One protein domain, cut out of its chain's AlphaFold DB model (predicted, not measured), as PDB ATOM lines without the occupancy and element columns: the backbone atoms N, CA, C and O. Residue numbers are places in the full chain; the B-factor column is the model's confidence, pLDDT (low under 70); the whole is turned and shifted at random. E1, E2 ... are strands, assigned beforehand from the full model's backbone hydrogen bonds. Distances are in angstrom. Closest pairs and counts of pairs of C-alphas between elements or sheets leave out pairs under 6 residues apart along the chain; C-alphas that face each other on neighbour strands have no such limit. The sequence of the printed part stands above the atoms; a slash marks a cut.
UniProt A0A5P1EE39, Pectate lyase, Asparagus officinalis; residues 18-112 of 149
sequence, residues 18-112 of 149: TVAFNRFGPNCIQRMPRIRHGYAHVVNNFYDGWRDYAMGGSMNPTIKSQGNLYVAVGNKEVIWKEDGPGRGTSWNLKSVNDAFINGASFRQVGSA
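AT A GLANCE: This is residues 18 to 112 of the 149 residues of the protein "Pectate lyase" of Asparagus officinalis (UniProt A0A5P1EE39). With little regular structure, the chain winds in stacked turns, a solenoid with three walls, the parallel sheets E1 E3 E6 E9, E4 E7 E10 and E2 E5 E8, each in that order. The printed part has 95 residues, 37 in ten named strands, E1 to E10 along the chain, and is all strand. It is compact, radius of gyration of the C-alphas 12.3 A, spanning 34 by 23 by 18 A.

IN THESE COORDINATES: E1, residues 18 to 20, begins at C-alpha 18 (-16.409, -39.136, -27.542). E2 is 34 to 36, E3 39 to 43, E4 46 to 48, E5 55 to 58, E6 62 to 66, E7 69 to 71, E8 79 to 81, E9 92 to 96, 13.0 A long, and E10 99 to 101, ending at C-alpha 101 (-29.076, -49.363, -44.243).

HOW THE PARTS SIT: E3 and E6 are parallel, 10 degrees, with N 42 and O 64 2.8 A apart. E6 runs on into E7 at 90 degrees. E4 and E7 are parallel, 3 degrees, N 47 and O 69 2.9 A apart.

THE WHOLE: The farthest C-alphas, Phe 21 and Pro 85, are 35.5 A apart. The printed part has no cut. E1 to E2 is a long link. Residues 83 to 89 have pLDDT under 70.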
ATOM      1  N   THR A  18     -16.650 -38.459 -26.265       98.44
ATOM      2  CA  THR A  18     -16.409 -39.136 -27.542       98.44
ATOM      3  C   THR A  18     -16.834 -40.589 -27.409       98.44
ATOM      4  O   THR A  18     -16.350 -41.297 -26.532       98.44
ATOM      5  N   VAL A  19     -17.745 -41.034 -28.270       98.56
ATOM      6  CA  VAL A  19     -18.149 -42.436 -28.403       98.56
ATOM      7  C   VAL A  19     -17.601 -42.909 -29.740       98.56
ATOM      8  O   VAL A  19     -18.128 -42.521 -30.783       98.56
ATOM      9  N   ALA A  20     -16.525 -43.693 -29.714       98.50
ATOM     10  CA  ALA A  20     -15.818 -44.100 -30.922       98.50
ATOM     11  C   ALA A  20     -15.538 -45.602 -30.975       98.50
ATOM     12  O   ALA A  20     -15.261 -46.212 -29.942       98.50
ATOM     13  N   PHE A  21     -15.594 -46.167 -32.184       98.50
ATOM     14  CA  PHE A  21     -15.181 -47.542 -32.496       98.50
ATOM     15  C   PHE A  21     -15.915 -48.644 -31.706       98.50
ATOM     16  O   PHE A  21     -15.390 -49.737 -31.494       98.50
ATOM     17  N   ASN A  22     -17.155 -48.383 -31.285       98.75
ATOM     18  CA  ASN A  22     -17.980 -49.359 -30.575       98.75
ATOM     19  C   ASN A  22     -18.824 -50.191 -31.540       98.75
ATOM     20  O   ASN A  22     -19.279 -49.704 -32.576       98.75
ATOM     21  N   ARG A  23     -19.132 -51.424 -31.126       98.44
ATOM     22  CA  ARG A  23     -20.190 -52.242 -31.723       98.44
ATOM     23  C   ARG A  23     -21.398 -52.282 -30.794       98.44
ATOM     24  O   ARG A  23     -21.365 -52.909 -29.738       98.44
ATOM     25  N   PHE A  24     -22.471 -51.616 -31.198       98.50
ATOM     26  CA  PHE A  24     -23.761 -51.642 -30.525       98.50
ATOM     27  C   PHE A  24     -24.667 -52.685 -31.173       98.50
ATOM     28  O   PHE A  24     -25.391 -52.399 -32.126       98.50
ATOM     29  N   GLY A  25     -24.615 -53.903 -30.641       95.62
ATOM     30  CA  GLY A  25     -25.499 -54.995 -31.026       95.62
ATOM     31  C   GLY A  25     -24.790 -56.352 -31.106       95.62
ATOM     32  O   GLY A  25     -23.575 -56.429 -30.902       95.62
ATOM     33  N   PRO A  26     -25.545 -57.423 -31.412       93.62
ATOM     34  CA  PRO A  26     -26.998 -57.409 -31.615       93.62
ATOM     35  C   PRO A  26     -27.780 -57.209 -30.300       93.62
ATOM     36  O   PRO A  26     -27.232 -57.349 -29.207       93.62
ATOM     37  N   ASN A  27     -29.081 -56.914 -30.408       93.12
ATOM     38  CA  ASN A  27     -30.052 -56.839 -29.297       93.12
ATOM     39  C   ASN A  27     -29.945 -55.621 -28.363       93.12
ATOM     40  O   ASN A  27     -30.460 -55.642 -27.241       93.12
ATOM     41  N   CYS A  28     -29.327 -54.525 -28.807       96.75
ATOM     42  CA  CYS A  28     -29.413 -53.276 -28.058       96.75
ATOM     43  C   CYS A  28     -30.810 -52.653 -28.195       96.75
ATOM     44  O   CYS A  28     -31.331 -52.466 -29.290       96.75
ATOM     45  N   ILE A  29     -31.425 -52.289 -27.070       96.88
ATOM     46  CA  ILE A  29     -32.775 -51.712 -27.085       96.88
ATOM     47  C   ILE A  29     -32.725 -50.225 -27.450       96.88
ATOM     48  O   ILE A  29     -33.397 -49.804 -28.389       96.88
ATOM     49  N   GLN A  30     -31.952 -49.434 -26.693       96.88
ATOM     50  CA  GLN A  30     -31.894 -47.979 -26.835       96.88
ATOM     51  C   GLN A  30     -30.689 -47.330 -26.136       96.88
ATOM     52  O   GLN A  30     -29.986 -47.982 -25.361       96.88
ATOM     53  N   ARG A  31     -30.529 -46.008 -26.322       97.06
ATOM     54  CA  ARG A  31     -29.596 -45.129 -25.581       97.06
ATOM     55  C   ARG A  31     -28.122 -45.421 -25.871       97.06
ATOM     56  O   ARG A  31     -27.359 -45.755 -24.963       97.06
ATOM     57  N   MET A  32     -27.706 -45.256 -27.116       98.12
ATOM     58  CA  MET A  32     -26.341 -45.492 -27.599       98.12
ATOM     59  C   MET A  32     -25.744 -44.258 -28.312       98.12
ATOM     60  O   MET A  32     -25.362 -44.354 -29.476       98.12
ATOM     61  N   PRO A  33     -25.600 -43.098 -27.640       97.81
ATOM     62  CA  PRO A  33     -26.006 -42.771 -26.266       97.81
ATOM     63  C   PRO A  33     -27.396 -42.107 -26.168       97.81
ATOM     64  O   PRO A  33     -28.007 -41.730 -27.166       97.81
ATOM     65  N   ARG A  34     -27.885 -41.907 -24.935       96.75
ATOM     66  CA  ARG A  34     -28.859 -40.845 -24.617       96.75
ATOM     67  C   ARG A  34     -28.175 -39.746 -23.809       96.75
ATOM     68  O   ARG A  34     -27.603 -40.066 -22.770       96.75
ATOM     69  N   ILE A  35     -28.251 -38.495 -24.265       95.75
ATOM     70  CA  ILE A  35     -27.500 -37.361 -23.691       95.75
ATOM     71  C   ILE A  35     -28.425 -36.281 -23.135       95.75
ATOM     72  O   ILE A  35     -29.493 -36.026 -23.693       95.75
ATOM     73  N   ARG A  36     -27.983 -35.614 -22.070       94.75
ATOM     74  CA  ARG A  36     -28.573 -34.380 -21.549       94.75
ATOM     75  C   ARG A  36     -27.574 -33.237 -21.553       94.75
ATOM     76  O   ARG A  36     -26.429 -33.456 -21.169       94.75
ATOM     77  N   HIS A  37     -28.036 -32.040 -21.921       93.00
ATOM     78  CA  HIS A  37     -27.297 -30.765 -21.917       93.00
ATOM     79  C   HIS A  37     -26.054 -30.695 -22.814       93.00
ATOM     80  O   HIS A  37     -25.999 -29.859 -23.708       93.00
ATOM     81  N   GLY A  38     -25.047 -31.523 -22.549       94.56
ATOM     82  CA  GLY A  38     -23.705 -31.397 -23.101       94.56
ATOM     83  C   GLY A  38     -23.542 -31.859 -24.547       94.56
ATOM     84  O   GLY A  38     -24.481 -31.936 -25.349       94.56
ATOM     85  N   TYR A  39     -22.293 -32.172 -24.870       96.06
ATOM     86  CA  TYR A  39     -21.833 -32.518 -26.204       96.06
ATOM     87  C   TYR A  39     -21.437 -33.991 -26.317       96.06
ATOM     88  O   TYR A  39     -20.737 -34.523 -25.449       96.06
ATOM     89  N   ALA A  40     -21.787 -34.625 -27.440       97.50
ATOM     90  CA  ALA A  40     -21.134 -35.860 -27.851       97.50
ATOM     91  C   ALA A  40     -20.698 -35.874 -29.315       97.50
ATOM     92  O   ALA A  40     -21.463 -35.538 -30.224       97.50
ATOM     93  N   HIS A  41     -19.482 -36.368 -29.530       98.31
ATOM     94  CA  HIS A  41     -19.014 -36.836 -30.823       98.31
ATOM     95  C   HIS A  41     -19.194 -38.354 -30.890       98.31
ATOM     96  O   HIS A  41     -18.549 -39.097 -30.155       98.31
ATOM     97  N   VAL A  42     -20.095 -38.812 -31.749       98.56
ATOM     98  CA  VAL A  42     -20.385 -40.224 -31.992       98.56
ATOM     99  C   VAL A  42     -19.789 -40.573 -33.346       98.56
ATOM    100  O   VAL A  42     -20.288 -40.107 -34.368       98.56
ATOM    101  N   VAL A  43     -18.696 -41.334 -33.367       98.69
ATOM    102  CA  VAL A  43     -17.875 -41.498 -34.572       98.69
ATOM    103  C   VAL A  43     -17.434 -42.935 -34.833       98.69
ATOM    104  O   VAL A  43     -16.952 -43.618 -33.937       98.69
ATOM    105  N   ASN A  44     -17.597 -43.392 -36.078       98.75
ATOM    106  CA  ASN A  44     -17.218 -44.733 -36.543       98.75
ATOM    107  C   ASN A  44     -17.669 -45.895 -35.636       98.75
ATOM    108  O   ASN A  44     -16.927 -46.851 -35.416       98.75
ATOM    109  N   ASN A  45     -18.891 -45.827 -35.110       98.88
ATOM    110  CA  ASN A  45     -19.524 -46.931 -34.395       98.88
ATOM    111  C   ASN A  45     -20.416 -47.740 -35.342       98.88
ATOM    112  O   ASN A  45     -21.018 -47.200 -36.277       98.88
ATOM    113  N   PHE A  46     -20.537 -49.033 -35.057       98.75
ATOM    114  CA  PHE A  46     -21.453 -49.933 -35.741       98.75
ATOM    115  C   PHE A  46     -22.725 -50.130 -34.914       98.75
ATOM    116  O   PHE A  46     -22.644 -50.528 -33.752       98.75
ATOM    117  N   TYR A  47     -23.889 -49.900 -35.517       98.62
ATOM    118  CA  TYR A  47     -25.199 -50.105 -34.901       98.62
ATOM    119  C   TYR A  47     -25.957 -51.207 -35.634       98.62
ATOM    120  O   TYR A  47     -26.321 -51.044 -36.799       98.62
ATOM    121  N   ASP A  48     -26.220 -52.303 -34.928       97.56
ATOM    122  CA  ASP A  48     -26.802 -53.523 -35.482       97.56
ATOM    123  C   ASP A  48     -28.158 -53.820 -34.826       97.56
ATOM    124  O   ASP A  48     -28.242 -54.391 -33.735       97.56
ATOM    125  N   GLY A  49     -29.231 -53.366 -35.481       94.88
ATOM    126  CA  GLY A  49     -30.609 -53.731 -35.154       94.88
ATOM    127  C   GLY A  49     -31.121 -53.239 -33.799       94.88
ATOM    128  O   GLY A  49     -31.513 -54.045 -32.954       94.88
ATOM    129  N   TRP A  50     -31.191 -51.918 -33.584       97.00
ATOM    130  CA  TRP A  50     -31.783 -51.373 -32.355       97.00
ATOM    131  C   TRP A  50     -33.307 -51.553 -32.290       97.00
ATOM    132  O   TRP A  50     -34.013 -51.529 -33.309       97.00
ATOM    133  N   ARG A  51     -33.845 -51.705 -31.070       95.06
ATOM    134  CA  ARG A  51     -35.290 -51.898 -30.867       95.06
ATOM    135  C   ARG A  51     -36.081 -50.592 -30.911       95.06
ATOM    136  O   ARG A  51     -36.966 -50.486 -31.755       95.06
ATOM    137  N   ASP A  52     -35.746 -49.615 -30.073       94.88
ATOM    138  CA  ASP A  52     -36.573 -48.412 -29.901       94.88
ATOM    139  C   ASP A  52     -35.942 -47.210 -30.635       94.88
ATOM    140  O   ASP A  52     -36.534 -46.674 -31.566       94.88
ATOM    141  N   TYR A  53     -34.701 -46.837 -30.296       95.75
ATOM    142  CA  TYR A  53     -33.894 -45.832 -31.013       95.75
ATOM    143  C   TYR A  53     -32.400 -46.063 -30.783       95.75
ATOM    144  O   TYR A  53     -32.017 -46.598 -29.745       95.75
ATOM    145  N   ALA A  54     -31.532 -45.625 -31.695       97.25
ATOM    146  CA  ALA A  54     -30.091 -45.752 -31.486       97.25
ATOM    147  C   ALA A  54     -29.595 -44.661 -30.530       97.25
ATOM    148  O   ALA A  54     -29.146 -44.948 -29.421       97.25
ATOM    149  N   MET A  55     -29.758 -43.397 -30.913       96.31
ATOM    150  CA  MET A  55     -29.320 -42.231 -30.150       96.31
ATOM    151  C   MET A  55     -30.508 -41.384 -29.708       96.31
ATOM    152  O   MET A  55     -31.567 -41.396 -30.326       96.31
ATOM    153  N   GLY A  56     -30.344 -40.610 -28.645       93.62
ATOM    154  CA  GLY A  56     -31.373 -39.655 -28.256       93.62
ATOM    155  C   GLY A  56     -30.912 -38.673 -27.201       93.62
ATOM    156  O   GLY A  56     -29.734 -38.618 -26.845       93.62
ATOM    157  N   GLY A  57     -31.851 -37.912 -26.652       92.81
ATOM    158  CA  GLY A  57     -31.518 -36.966 -25.596       92.81
ATOM    159  C   GLY A  57     -32.690 -36.211 -24.988       92.81
ATOM    160  O   GLY A  57     -33.850 -36.469 -25.304       92.81
ATOM    161  N   SER A  58     -32.361 -35.293 -24.087       91.75
ATOM    162  CA  SER A  58     -33.243 -34.262 -23.530       91.75
ATOM    163  C   SER A  58     -32.415 -33.028 -23.162       91.75
ATOM    164  O   SER A  58     -31.188 -33.070 -23.180       91.75
ATOM    165  N   MET A  59     -33.071 -31.905 -22.857       91.81
ATOM    166  CA  MET A  59     -32.395 -30.676 -22.408       91.81
ATOM    167  C   MET A  59     -31.361 -30.092 -23.390       91.81
ATOM    168  O   MET A  59     -30.305 -29.623 -22.988       91.81
ATOM    169  N   ASN A  60     -31.692 -30.078 -24.685       91.19
ATOM    170  CA  ASN A  60     -30.925 -29.401 -25.742       91.19
ATOM    171  C   ASN A  60     -29.457 -29.852 -25.886       91.19
ATOM    172  O   ASN A  60     -28.564 -29.005 -25.890       91.19
ATOM    173  N   PRO A  61     -29.190 -31.161 -26.044       93.81
ATOM    174  CA  PRO A  61     -27.839 -31.641 -26.271       93.81
ATOM    175  C   PRO A  61     -27.344 -31.253 -27.670       93.81
ATOM    176  O   PRO A  61     -28.130 -31.010 -28.597       93.81
ATOM    177  N   THR A  62     -26.024 -31.283 -27.839       95.00
ATOM    178  CA  THR A  62     -25.382 -31.203 -29.155       95.00
ATOM    179  C   THR A  62     -24.742 -32.543 -29.504       95.00
ATOM    180  O   THR A  62     -23.933 -33.066 -28.741       95.00
ATOM    181  N   ILE A  63     -25.082 -33.104 -30.666       96.12
ATOM    182  CA  ILE A  63     -24.540 -34.388 -31.127       96.12
ATOM    183  C   ILE A  63     -23.975 -34.224 -32.531       96.12
ATOM    184  O   ILE A  63     -24.671 -33.799 -33.457       96.12
ATOM    185  N   LYS A  64     -22.714 -34.624 -32.691       97.44
ATOM    186  CA  LYS A  64     -22.102 -34.870 -33.993       97.44
ATOM    187  C   LYS A  64     -22.026 -36.374 -34.210       97.44
ATOM    188  O   LYS A  64     -21.217 -37.030 -33.567       97.44
ATOM    189  N   SER A  65     -22.853 -36.898 -35.097       98.00
ATOM    190  CA  SER A  65     -22.716 -38.243 -35.648       98.00
ATOM    191  C   SER A  65     -21.819 -38.157 -36.885       98.00
ATOM    192  O   SER A  65     -22.047 -37.302 -37.744       98.00
ATOM    193  N   GLN A  66     -20.745 -38.946 -36.937       98.38
ATOM    194  CA  GLN A  66     -19.782 -38.915 -38.035       98.38
ATOM    195  C   GLN A  66     -19.278 -40.310 -38.436       98.38
ATOM    196  O   GLN A  66     -18.679 -41.014 -37.628       98.38
ATOM    197  N   GLY A  67     -19.426 -40.694 -39.704       98.50
ATOM    198  CA  GLY A  67     -18.826 -41.926 -40.231       98.50
ATOM    199  C   GLY A  67     -19.335 -43.222 -39.589       98.50
ATOM    200  O   GLY A  67     -18.637 -44.230 -39.635       98.50
ATOM    201  N   ASN A  68     -20.490 -43.213 -38.927       98.88
ATOM    202  CA  ASN A  68     -21.089 -44.397 -38.316       98.88
ATOM    203  C   ASN A  68     -21.855 -45.221 -39.355       98.88
ATOM    204  O   ASN A  68     -22.285 -44.716 -40.394       98.88
ATOM    205  N   LEU A  69     -22.084 -46.490 -39.021       98.69
ATOM    206  CA  LEU A  69     -22.899 -47.402 -39.812       98.69
ATOM    207  C   LEU A  69     -24.142 -47.811 -39.020       98.69
ATOM    208  O   LEU A  69     -24.034 -48.487 -37.996       98.69
ATOM    209  N   TYR A  70     -25.316 -47.430 -39.521       98.62
ATOM    210  CA  TYR A  70     -26.612 -47.739 -38.927       98.62
ATOM    211  C   TYR A  70     -27.361 -48.778 -39.758       98.62
ATOM    212  O   TYR A  70     -27.851 -48.476 -40.846       98.62
ATOM    213  N   VAL A  71     -27.496 -49.994 -39.229       98.19
ATOM    214  CA  VAL A  71     -28.276 -51.074 -39.846       98.19
ATOM    215  C   VAL A  71     -29.549 -51.280 -39.035       98.19
ATOM    216  O   VAL A  71     -29.527 -51.839 -37.937       98.19
ATOM    217  N   ALA A  72     -30.673 -50.793 -39.561       97.12
ATOM    218  CA  ALA A  72     -31.969 -50.939 -38.908       97.12
ATOM    219  C   ALA A  72     -32.631 -52.288 -39.227       97.12
ATOM    220  O   ALA A  72     -32.318 -52.961 -40.210       97.12
ATOM    221  N   VAL A  73     -33.607 -52.655 -38.396       95.38
ATOM    222  CA  VAL A  73     -34.596 -53.690 -38.718       95.38
ATOM    223  C   VAL A  73     -35.901 -52.975 -39.063       95.38
ATOM    224  O   VAL A  73     -36.658 -52.594 -38.167       95.38
ATOM    225  N   GLY A  74     -36.127 -52.764 -40.362       93.00
ATOM    226  CA  GLY A  74     -37.249 -51.988 -40.897       93.00
ATOM    227  C   GLY A  74     -37.014 -50.473 -40.866       93.00
ATOM    228  O   GLY A  74     -35.959 -49.993 -40.459       93.00
ATOM    229  N   ASN A  75     -38.026 -49.706 -41.280       94.25
ATOM    230  CA  ASN A  75     -37.936 -48.247 -41.346       94.25
ATOM    231  C   ASN A  75     -37.870 -47.639 -39.938       94.25
ATOM    232  O   ASN A  75     -38.878 -47.621 -39.226       94.25
ATOM    233  N   LYS A  76     -36.692 -47.152 -39.533       94.88
ATOM    234  CA  LYS A  76     -36.448 -46.622 -38.186       94.88
ATOM    235  C   LYS A  76     -35.578 -45.379 -38.193       94.88
ATOM    236  O   LYS A  76     -34.464 -45.367 -38.711       94.88
ATOM    237  N   GLU A  77     -36.050 -44.375 -37.473       95.19
ATOM    238  CA  GLU A  77     -35.263 -43.193 -37.160       95.19
ATOM    239  C   GLU A  77     -34.185 -43.524 -36.109       95.19
ATOM    240  O   GLU A  77     -34.439 -44.198 -35.105       95.19
ATOM    241  N   VAL A  78     -32.965 -43.043 -36.343       96.62
ATOM    242  CA  VAL A  78     -31.803 -43.215 -35.460       96.62
ATOM    243  C   VAL A  78     -31.958 -42.389 -34.184       96.62
ATOM    244  O   VAL A  78     -31.594 -42.860 -33.105       96.62
ATOM    245  N   ILE A  79     -32.497 -41.171 -34.306       94.56
ATOM    246  CA  ILE A  79     -32.665 -40.216 -33.208       94.56
ATOM    247  C   ILE A  79     -34.060 -40.310 -32.590       94.56
ATOM    248  O   ILE A  79     -35.062 -40.008 -33.235       94.56
ATOM    249  N   TRP A  80     -34.115 -40.545 -31.282       91.69
ATOM    250  CA  TRP A  80     -35.282 -40.201 -30.474       91.69
ATOM    251  C   TRP A  80     -35.123 -38.826 -29.823       91.69
ATOM    252  O   TRP A  80     -34.076 -38.495 -29.254       91.69
ATOM    253  N   LYS A  81     -36.195 -38.036 -29.875       82.94
ATOM    254  CA  LYS A  81     -36.292 -36.738 -29.206       82.94
ATOM    255  C   LYS A  81     -37.360 -36.809 -28.133       82.94
ATOM    256  O   LYS A  81     -38.385 -37.447 -28.331       82.94
ATOM    257  N   GLU A  82     -37.108 -36.137 -27.021       77.25
ATOM    258  CA  GLU A  82     -38.123 -35.980 -25.992       77.25
ATOM    259  C   GLU A  82     -39.246 -35.058 -26.476       77.25
ATOM    260  O   GLU A  82     -38.985 -33.942 -26.933       77.25
ATOM    261  N   ASP A  83     -40.484 -35.528 -26.345       67.38
ATOM    262  CA  ASP A  83     -41.685 -34.778 -26.698       67.38
ATOM    263  C   ASP A  83     -42.130 -33.859 -25.543       67.38
ATOM    264  O   ASP A  83     -42.009 -34.195 -24.360       67.38
ATOM    265  N   GLY A  84     -42.656 -32.677 -25.882       64.50
ATOM    266  CA  GLY A  84     -43.287 -31.747 -24.939       64.50
ATOM    267  C   GLY A  84     -43.084 -30.262 -25.285       64.50
ATOM    268  O   GLY A  84     -42.191 -29.924 -26.064       64.50
ATOM    269  N   PRO A  85     -43.889 -29.345 -24.711       55.31
ATOM    270  CA  PRO A  85     -43.789 -27.912 -24.989       55.31
ATOM    271  C   PRO A  85     -42.403 -27.367 -24.621       55.31
ATOM    272  O   PRO A  85     -41.938 -27.546 -23.499       55.31
ATOM    273  N   GLY A  86     -41.724 -26.723 -25.574       60.66
ATOM    274  CA  GLY A  86     -40.382 -26.156 -25.373       60.66
ATOM    275  C   GLY A  86     -39.236 -27.176 -25.316       60.66
ATOM    276  O   GLY A  86     -38.075 -26.776 -25.227       60.66
ATOM    277  N   ARG A  87     -39.522 -28.481 -25.408       67.50
ATOM    278  CA  ARG A  87     -38.509 -29.542 -25.496       67.50
ATOM    279  C   ARG A  87     -38.145 -29.760 -26.964       67.50
ATOM    280  O   ARG A  87     -39.015 -29.798 -27.827       67.50
ATOM    281  N   GLY A  88     -36.853 -29.859 -27.281       61.94
ATOM    282  CA  GLY A  88     -36.422 -30.143 -28.658       61.94
ATOM    283  C   GLY A  88     -36.162 -28.928 -29.554       61.94
ATOM    284  O   GLY A  88     -35.695 -29.114 -30.675       61.94
ATOM    285  N   THR A  89     -36.441 -27.702 -29.099       67.75
ATOM    286  CA  THR A  89     -36.407 -26.485 -29.940       67.75
ATOM    287  C   THR A  89     -35.003 -25.931 -30.185       67.75
ATOM    288  O   THR A  89     -34.789 -25.250 -31.185       67.75
ATOM    289  N   SER A  90     -34.034 -26.245 -29.319       82.88
ATOM    290  CA  SER A  90     -32.648 -25.754 -29.422       82.88
ATOM    291  C   SER A  90     -31.612 -26.874 -29.527       82.88
ATOM    292  O   SER A  90     -30.442 -26.673 -29.217       82.88
ATOM    293  N   TRP A  91     -32.030 -28.069 -29.942       90.56
ATOM    294  CA  TRP A  91     -31.104 -29.174 -30.185       90.56
ATOM    295  C   TRP A  91     -30.228 -28.893 -31.407       90.56
ATOM    296  O   TRP A  91     -30.697 -28.319 -32.394       90.56
ATOM    297  N   ASN A  92     -28.985 -29.371 -31.374       93.12
ATOM    298  CA  ASN A  92     -28.085 -29.310 -32.521       93.12
ATOM    299  C   ASN A  92     -27.559 -30.711 -32.857       93.12
ATOM    300  O   ASN A  92     -26.652 -31.224 -32.204       93.12
ATOM    301  N   LEU A  93     -28.175 -31.350 -33.853       93.69
ATOM    302  CA  LEU A  93     -27.871 -32.717 -34.272       93.69
ATOM    303  C   LEU A  93     -27.407 -32.722 -35.721       93.69
ATOM    304  O   LEU A  93     -28.165 -32.345 -36.622       93.69
ATOM    305  N   LYS A  94     -26.189 -33.204 -35.949       96.06
ATOM    306  CA  LYS A  94     -25.599 -33.318 -37.285       96.06
ATOM    307  C   LYS A  94     -25.139 -34.741 -37.551       96.06
ATOM    308  O   LYS A  94     -24.565 -35.371 -36.670       96.06
ATOM    309  N   SER A  95     -25.385 -35.199 -38.769       96.88
ATOM    310  CA  SER A  95     -24.918 -36.458 -39.340       96.88
ATOM    311  C   SER A  95     -23.957 -36.115 -40.472       96.88
ATOM    312  O   SER A  95     -24.321 -35.390 -41.399       96.88
ATOM    313  N   VAL A  96     -22.727 -36.613 -40.403       97.00
ATOM    314  CA  VAL A  96     -21.658 -36.311 -41.363       97.00
ATOM    315  C   VAL A  96     -21.073 -37.620 -41.870       97.00
ATOM    316  O   VAL A  96     -20.393 -38.316 -41.127       97.00
ATOM    317  N   ASN A  97     -21.285 -37.940 -43.147       97.38
ATOM    318  CA  ASN A  97     -20.765 -39.173 -43.756       97.38
ATOM    319  C   ASN A  97     -21.223 -40.465 -43.040       97.38
ATOM    320  O   ASN A  97     -20.506 -41.457 -43.039       97.38
ATOM    321  N   ASP A  98     -22.383 -40.457 -42.382       98.56
ATOM    322  CA  ASP A  98     -22.973 -41.678 -41.828       98.56
ATOM    323  C   ASP A  98     -23.638 -42.502 -42.944       98.56
ATOM    324  O   ASP A  98     -24.186 -41.940 -43.897       98.56
ATOM    325  N   ALA A  99     -23.635 -43.832 -42.811       98.50
ATOM    326  CA  ALA A  99     -24.391 -44.728 -43.683       98.50
ATOM    327  C   ALA A  99     -25.627 -45.285 -42.976       98.50
ATOM    328  O   ALA A  99     -25.573 -45.705 -41.817       98.50
ATOM    329  N   PHE A 100     -26.731 -45.343 -43.718       98.31
ATOM    330  CA  PHE A 100     -28.028 -45.806 -43.242       98.31
ATOM    331  C   PHE A 100     -28.522 -46.949 -44.129       98.31
ATOM    332  O   PHE A 100     -28.711 -46.774 -45.331       98.31
ATOM    333  N   ILE A 101     -28.711 -48.128 -43.541       98.19
ATOM    334  CA  ILE A 101     -29.076 -49.363 -44.243       98.19
ATOM    335  C   ILE A 101     -30.402 -49.899 -43.690       98.19
ATOM    336  O   ILE A 101     -30.726 -49.707 -42.515       98.19
ATOM    337  N   ASN A 102     -31.168 -50.588 -44.544       97.00
ATOM    338  CA  ASN A 102     -32.416 -51.283 -44.198       97.00
ATOM    339  C   ASN A 102     -33.504 -50.382 -43.593       97.00
ATOM    340  O   ASN A 102     -34.243 -50.804 -42.709       97.00
ATOM    341  N   GLY A 103     -33.613 -49.148 -44.091       95.94
ATOM    342  CA  GLY A 103     -34.640 -48.199 -43.654       95.94
ATOM    343  C   GLY A 103     -34.236 -47.335 -42.459       95.94
ATOM    344  O   GLY A 103     -35.078 -46.619 -41.918       95.94
ATOM    345  N   ALA A 104     -32.966 -47.372 -42.044       98.19
ATOM    346  CA  ALA A 104     -32.436 -46.401 -41.095       98.19
ATOM    347  C   ALA A 104     -32.535 -44.968 -41.661       98.19
ATOM    348  O   ALA A 104     -32.312 -44.744 -42.852       98.19
ATOM    349  N   SER A 105     -32.836 -43.989 -40.810       97.44
ATOM    350  CA  SER A 105     -32.860 -42.569 -41.185       97.44
ATOM    351  C   SER A 105     -32.353 -41.669 -40.063       97.44
ATOM    352  O   SER A 105     -32.421 -42.025 -38.888       97.44
ATOM    353  N   PHE A 106     -31.843 -40.491 -40.424       96.00
ATOM    354  CA  PHE A 106     -31.406 -39.475 -39.469       96.00
ATOM    355  C   PHE A 106     -31.926 -38.101 -39.877       96.00
ATOM    356  O   PHE A 106     -31.567 -37.552 -40.921       96.00
ATOM    357  N   ARG A 107     -32.715 -37.490 -39.002       92.75
ATOM    358  CA  ARG A 107     -33.224 -36.133 -39.144       92.75
ATOM    359  C   ARG A 107     -32.357 -35.158 -38.361       92.75
ATOM    360  O   ARG A 107     -32.448 -35.042 -37.139       92.75
ATOM    361  N   GLN A 108     -31.555 -34.402 -39.102       92.12
ATOM    362  CA  GLN A 108     -30.746 -33.317 -38.553       92.12
ATOM    363  C   GLN A 108     -31.617 -32.167 -38.031       92.12
ATOM    364  O   GLN A 108     -32.680 -31.880 -38.585       92.12
ATOM    365  N   VAL A 109     -31.146 -31.482 -36.988       90.00
ATOM    366  CA  VAL A 109     -31.780 -30.279 -36.419       90.00
ATOM    367  C   VAL A 109     -30.718 -29.280 -35.959       90.00
ATOM    368  O   VAL A 109     -29.574 -29.657 -35.718       90.00
ATOM    369  N   GLY A 110     -31.100 -28.007 -35.840       85.50
ATOM    370  CA  GLY A 110     -30.188 -26.913 -35.499       85.50
ATOM    371  C   GLY A 110     -29.471 -26.338 -36.725       85.50
ATOM    372  O   GLY A 110     -29.187 -27.041 -37.696       85.50
ATOM    373  N   SER A 111     -29.203 -25.035 -36.711       75.25
ATOM    374  CA  SER A 111     -28.530 -24.313 -37.804       75.25
ATOM    375  C   SER A 111     -27.023 -24.162 -37.590       75.25
ATOM    376  O   SER A 111     -26.286 -23.993 -38.558       75.25
ATOM    377  N   ALA A 112     -26.553 -24.252 -36.344       80.31
ATOM    378  CA  ALA A 112     -25.144 -24.094 -36.012       80.31
ATOM    379  C   ALA A 112     -24.299 -25.280 -36.506       80.31
ATOM    380  O   ALA A 112     -24.731 -26.437 -36.483       80.31
TER     381      ALA A 112